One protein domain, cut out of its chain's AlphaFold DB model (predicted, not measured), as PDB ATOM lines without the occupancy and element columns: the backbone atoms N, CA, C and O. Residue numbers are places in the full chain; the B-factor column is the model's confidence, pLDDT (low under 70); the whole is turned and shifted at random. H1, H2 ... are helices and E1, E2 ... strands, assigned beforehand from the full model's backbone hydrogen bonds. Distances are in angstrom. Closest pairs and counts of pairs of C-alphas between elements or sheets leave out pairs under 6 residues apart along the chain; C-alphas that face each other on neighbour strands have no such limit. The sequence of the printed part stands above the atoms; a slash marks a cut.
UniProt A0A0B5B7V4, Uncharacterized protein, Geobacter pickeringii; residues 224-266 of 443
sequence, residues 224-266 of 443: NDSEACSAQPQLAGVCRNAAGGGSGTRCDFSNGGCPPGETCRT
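This is residues 224 to 266 of the 443 residues of an uncharacterized protein of Geobacter pickeringii (UniProt A0A0B5B7V4). There is little regular structure: a small hairpin of two short strands, E1 and E2, with a long loop, residues 241 to 262, between them, and an arm, residues 224 to 234, that reaches out from one end and begins with the short helix H1. The printed part has 43 residues, with the named elements H1, E1, E2 in that order holding only 11; the class is mixed, the sheet antiparallel. The whole is compact, with a radius of gyration of the C-alphas of 10.2 A, and spans 31 by 15 by 12 A.

H1, residues 224 to 227, is too short for an O i to N i+4 pair, and its one O i to N i+3 pair is not within range. E1, residues 237 to 240, and E2, residues 263 to 265, form an antiparallel hairpin at 129 degrees. N 240 and O 263 are within hydrogen-bond range at 3.0 A, N 265 and O 238 at 2.9 A. Residues 237 to 238 of E1 also pair with residues 250 to 251, antiparallel. H1 and E2 are apart.

H1 begins at C-alpha 224 (-38.066, 47.013, -57.216) and measures 4.7 A, E1 9.3 A. E2, 6.0 A, ends at C-alpha 265 (-45.635, 39.904, -50.953).

The C-alphas farthest apart, Ser 230 and Ala 243, are 32.2 A apart. The link E1 to E2 is long, 22 residues. The printed part has no cut, and no printed residue is under 70 in pLDDT.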
ATOM      1  N   ASN A 224     -39.231  46.291 -56.703       89.25
ATOM      2  CA  ASN A 224     -38.066  47.013 -57.216       89.25
ATOM      3  C   ASN A 224     -37.505  48.049 -56.231       89.25
ATOM      4  O   ASN A 224     -36.355  48.450 -56.385       89.25
ATOM      5  N   ASP A 225     -38.277  48.476 -55.227       87.81
ATOM      6  CA  ASP A 225     -37.799  49.436 -54.227       87.81
ATOM      7  C   ASP A 225     -36.669  48.833 -53.386       87.81
ATOM      8  O   ASP A 225     -35.717  49.540 -53.049       87.81
ATOM      9  N   SER A 226     -36.739  47.525 -53.110       89.31
ATOM     10  CA  SER A 226     -35.651  46.773 -52.487       89.31
ATOM     11  C   SER A 226     -34.713  46.153 -53.507       89.31
ATOM     12  O   SER A 226     -33.507  46.372 -53.458       89.31
ATOM     13  N   GLU A 227     -35.237  45.440 -54.502       89.81
ATOM     14  CA  GLU A 227     -34.390  44.664 -55.415       89.81
ATOM     15  C   GLU A 227     -33.435  45.529 -56.255       89.81
ATOM     16  O   GLU A 227     -32.421  45.036 -56.741       89.81
ATOM     17  N   ALA A 228     -33.700  46.833 -56.388       90.38
ATOM     18  CA  ALA A 228     -32.780  47.752 -57.046       90.38
ATOM     19  C   ALA A 228     -31.549  48.130 -56.205       90.38
ATOM     20  O   ALA A 228     -30.643  48.751 -56.767       90.38
ATOM     21  N   CYS A 229     -31.476  47.827 -54.902       90.88
ATOM     22  CA  CYS A 229     -30.252  48.132 -54.158       90.88
ATOM     23  C   CYS A 229     -29.143  47.117 -54.405       90.88
ATOM     24  O   CYS A 229     -29.359  45.908 -54.480       90.88
ATOM     25  N   SER A 230     -27.923  47.643 -54.473       91.00
ATOM     26  CA  SER A 230     -26.705  46.866 -54.696       91.00
ATOM     27  C   SER A 230     -26.296  46.004 -53.495       91.00
ATOM     28  O   SER A 230     -25.566  45.031 -53.672       91.00
ATOM     29  N   ALA A 231     -26.772  46.328 -52.289       83.31
ATOM     30  CA  ALA A 231     -26.553  45.543 -51.074       83.31
ATOM     31  C   ALA A 231     -27.736  44.590 -50.799       83.31
ATOM     32  O   ALA A 231     -28.895  44.996 -50.874       83.31
ATOM     33  N   GLN A 232     -27.446  43.325 -50.474       75.94
ATOM     34  CA  GLN A 232     -28.409  42.225 -50.270       75.94
ATOM     35  C   GLN A 232     -27.997  41.343 -49.066       75.94
ATOM     36  O   GLN A 232     -26.814  41.352 -48.711       75.94
ATOM     37  N   PRO A 233     -28.904  40.541 -48.459       70.69
ATOM     38  CA  PRO A 233     -30.335  40.439 -48.745       70.69
ATOM     39  C   PRO A 233     -31.142  41.558 -48.091       70.69
ATOM     40  O   PRO A 233     -30.852  42.007 -46.979       70.69
ATOM     41  N   GLN A 234     -32.208  41.966 -48.762       81.44
ATOM     42  CA  GLN A 234     -33.149  42.941 -48.240       81.44
ATOM     43  C   GLN A 234     -34.443  42.233 -47.870       81.44
ATOM     44  O   GLN A 234     -35.274  41.942 -48.725       81.44
ATOM     45  N   LEU A 235     -34.634  41.971 -46.574       89.94
ATOM     46  CA  LEU A 235     -35.863  41.376 -46.035       89.94
ATOM     47  C   LEU A 235     -37.028  42.389 -46.059       89.94
ATOM     48  O   LEU A 235     -37.558  42.797 -45.021       89.94
ATOM     49  N   ALA A 236     -37.368  42.862 -47.257       91.62
ATOM     50  CA  ALA A 236     -38.323  43.922 -47.517       91.62
ATOM     51  C   ALA A 236     -39.755  43.405 -47.612       91.62
ATOM     52  O   ALA A 236     -40.684  44.103 -47.215       91.62
ATOM     53  N   GLY A 237     -39.965  42.187 -48.097       93.69
ATOM     54  CA  GLY A 237     -41.296  41.624 -48.252       93.69
ATOM     55  C   GLY A 237     -41.904  41.127 -46.947       93.69
ATOM     56  O   GLY A 237     -41.281  41.109 -45.879       93.69
ATOM     57  N   VAL A 238     -43.173  40.744 -47.026       95.00
ATOM     58  CA  VAL A 238     -43.903  40.117 -45.924       95.00
ATOM     59  C   VAL A 238     -44.567  38.831 -46.400       95.00
ATOM     60  O   VAL A 238     -45.238  38.814 -47.435       95.00
ATOM     61  N   CYS A 239     -44.386  37.752 -45.647       96.38
ATOM     62  CA  CYS A 239     -44.965  36.457 -45.963       96.38
ATOM     63  C   CYS A 239     -46.463  36.460 -45.709       96.38
ATOM     64  O   CYS A 239     -46.934  36.748 -44.601       96.38
ATOM     65  N   ARG A 240     -47.211  36.200 -46.782       95.62
ATOM     66  CA  ARG A 240     -48.669  36.188 -46.780       95.62
ATOM     67  C   ARG A 240     -49.206  35.075 -47.663       95.62
ATOM     68  O   ARG A 240     -48.629  34.748 -48.697       95.62
ATOM     69  N   ASN A 241     -50.355  34.531 -47.286       94.00
ATOM     70  CA  ASN A 241     -51.091  33.580 -48.108       94.00
ATOM     71  C   ASN A 241     -51.944  34.301 -49.172       94.00
ATOM     72  O   ASN A 241     -52.007  35.537 -49.240       94.00
ATOM     73  N   ALA A 242     -52.622  33.522 -50.020       88.75
ATOM     74  CA  ALA A 242     -53.466  34.051 -51.094       88.75
ATOM     75  C   ALA A 242     -54.607  34.952 -50.579       88.75
ATOM     76  O   ALA A 242     -54.918  35.954 -51.222       88.75
ATOM     77  N   ALA A 243     -55.159  34.648 -49.400       88.06
ATOM     78  CA  ALA A 243     -56.241  35.399 -48.761       88.06
ATOM     79  C   ALA A 243     -55.779  36.701 -48.068       88.06
ATOM     80  O   ALA A 243     -56.604  37.426 -47.519       88.06
ATOM     81  N   GLY A 244     -54.476  37.012 -48.079       83.44
ATOM     82  CA  GLY A 244     -53.913  38.239 -47.500       83.44
ATOM     83  C   GLY A 244     -53.551  38.155 -46.012       83.44
ATOM     84  O   GLY A 244     -52.950  39.096 -45.496       83.44
ATOM     85  N   GLY A 245     -53.860  37.036 -45.345       87.94
ATOM     86  CA  GLY A 245     -53.328  36.690 -44.021       87.94
ATOM     87  C   GLY A 245     -51.934  36.059 -44.118       87.94
ATOM     88  O   GLY A 245     -51.286  36.156 -45.155       87.94
ATOM     89  N   GLY A 246     -51.482  35.379 -43.067       91.12
ATOM     90  CA  GLY A 246     -50.194  34.673 -43.027       91.12
ATOM     91  C   GLY A 246     -49.362  35.043 -41.803       91.12
ATOM     92  O   GLY A 246     -49.826  35.774 -40.928       91.12
ATOM     93  N   SER A 247     -48.135  34.534 -41.755       93.62
ATOM     94  CA  SER A 247     -47.211  34.678 -40.630       93.62
ATOM     95  C   SER A 247     -46.739  36.112 -40.401       93.62
ATOM     96  O   SER A 247     -46.360  36.462 -39.287       93.62
ATOM     97  N   GLY A 248     -46.722  36.945 -41.447       92.62
ATOM     98  CA  GLY A 248     -46.142  38.283 -41.363       92.62
ATOM     99  C   GLY A 248     -44.609  38.290 -41.287       92.62
ATOM    100  O   GLY A 248     -44.019  39.346 -41.060       92.62
ATOM    101  N   THR A 249     -43.959  37.139 -41.490       93.69
ATOM    102  CA  THR A 249     -42.494  37.007 -41.478       93.69
ATOM    103  C   THR A 249     -41.871  37.895 -42.554       93.69
ATOM    104  O   THR A 249     -42.396  37.993 -43.665       93.69
ATOM    105  N   ARG A 250     -40.759  38.566 -42.236       93.00
ATOM    106  CA  ARG A 250     -40.014  39.362 -43.219       93.00
ATOM    107  C   ARG A 250     -39.271  38.432 -44.171       93.00
ATOM    108  O   ARG A 250     -38.657  37.469 -43.724       93.00
ATOM    109  N   CYS A 251     -39.330  38.726 -45.461       93.56
ATOM    110  CA  CYS A 251     -38.761  37.887 -46.512       93.56
ATOM    111  C   CYS A 251     -38.048  38.722 -47.568       93.56
ATOM    112  O   CYS A 251     -38.305  39.917 -47.717       93.56
ATOM    113  N   ASP A 252     -37.153  38.067 -48.289       93.00
ATOM    114  CA  ASP A 252     -36.467  38.606 -49.455       93.00
ATOM    115  C   ASP A 252     -37.287  38.234 -50.702       93.00
ATOM    116  O   ASP A 252     -37.758  37.100 -50.817       93.00
ATOM    117  N   PHE A 253     -37.520  39.172 -51.624       91.94
ATOM    118  CA  PHE A 253     -38.349  38.882 -52.799       91.94
ATOM    119  C   PHE A 253     -37.663  37.940 -53.795       91.94
ATOM    120  O   PHE A 253     -38.353  37.181 -54.476       91.94
ATOM    121  N   SER A 254     -36.333  37.967 -53.858       89.00
ATOM    122  CA  SER A 254     -35.511  37.150 -54.752       89.00
ATOM    123  C   SER A 254     -35.201  35.776 -54.151       89.00
ATOM    124  O   SER A 254     -35.282  34.758 -54.836       89.00
ATOM    125  N   ASN A 255     -34.883  35.735 -52.857       86.50
ATOM    126  CA  ASN A 255     -34.447  34.530 -52.143       86.50
ATOM    127  C   ASN A 255     -35.575  33.841 -51.350       86.50
ATOM    128  O   ASN A 255     -35.404  32.724 -50.859       86.50
ATOM    129  N   GLY A 256     -36.736  34.485 -51.214       87.94
ATOM    130  CA  GLY A 256     -37.889  33.961 -50.489       87.94
ATOM    131  C   GLY A 256     -37.707  33.996 -48.969       87.94
ATOM    132  O   GLY A 256     -37.424  35.037 -48.377       87.94
ATOM    133  N   GLY A 257     -37.936  32.854 -48.316       91.31
ATOM    134  CA  GLY A 257     -37.919  32.734 -46.851       91.31
ATOM    135  C   GLY A 257     -39.302  32.671 -46.199       91.31
ATOM    136  O   GLY A 257     -39.412  32.827 -44.984       91.31
ATOM    137  N   CYS A 258     -40.356  32.430 -46.983       95.75
ATOM    138  CA  CYS A 258     -41.702  32.258 -46.447       95.75
ATOM    139  C   CYS A 258     -42.016  30.814 -46.043       95.75
ATOM    140  O   CYS A 258     -41.575  29.882 -46.722       95.75
ATOM    141  N   PRO A 259     -42.803  30.616 -44.965       95.62
ATOM    142  CA  PRO A 259     -43.315  29.300 -44.605       95.62
ATOM    143  C   PRO A 259     -44.141  28.660 -45.738       95.62
ATOM    144  O   PRO A 259     -44.701  29.379 -46.574       95.62
ATOM    145  N   PRO A 260     -44.283  27.320 -45.763       95.25
ATOM    146  CA  PRO A 260     -45.128  26.637 -46.739       95.25
ATOM    147  C   PRO A 260     -46.554  27.205 -46.780       95.25
ATOM    148  O   PRO A 260     -47.196  27.372 -45.746       95.25
ATOM    149  N   GLY A 261     -47.056  27.480 -47.988       93.62
ATOM    150  CA  GLY A 261     -48.383  28.077 -48.200       93.62
ATOM    151  C   GLY A 261     -48.410  29.611 -48.188       93.62
ATOM    152  O   GLY A 261     -49.463  30.203 -48.434       93.62
ATOM    153  N   GLU A 262     -47.266  30.258 -47.961       96.88
ATOM    154  CA  GLU A 262     -47.107  31.709 -48.032       96.88
ATOM    155  C   GLU A 262     -46.128  32.106 -49.138       96.88
ATOM    156  O   GLU A 262     -45.188  31.384 -49.464       96.88
ATOM    157  N   THR A 263     -46.340  33.287 -49.709       95.38
ATOM    158  CA  THR A 263     -45.425  33.902 -50.668       95.38
ATOM    159  C   THR A 263     -44.952  35.249 -50.147       95.38
ATOM    160  O   THR A 263     -45.619  35.886 -49.326       95.38
ATOM    161  N   CYS A 264     -43.777  35.677 -50.605       95.44
ATOM    162  CA  CYS A 264     -43.233  36.976 -50.245       95.44
ATOM    163  C   CYS A 264     -43.983  38.063 -51.021       95.44
ATOM    164  O   CYS A 264     -43.929  38.093 -52.250       95.44
ATOM    165  N   ARG A 265     -44.743  38.915 -50.325       94.25
ATOM    166  CA  ARG A 265     -45.635  39.904 -50.953       94.25
ATOM    167  C   ARG A 265     -45.256  41.332 -50.569       94.25
ATOM    168  O   ARG A 265     -44.691  41.579 -49.502       94.25
ATOM    169  N   THR A 266     -45.565  42.262 -51.470       92.44
ATOM    170  CA  THR A 266     -45.504  43.711 -51.240       92.44
ATOM    171  C   THR A 266     -46.583  44.151 -50.244       92.44
ATOM    172  O   THR A 266     -47.436  43.366 -49.812       92.44
TER     173      THR A 266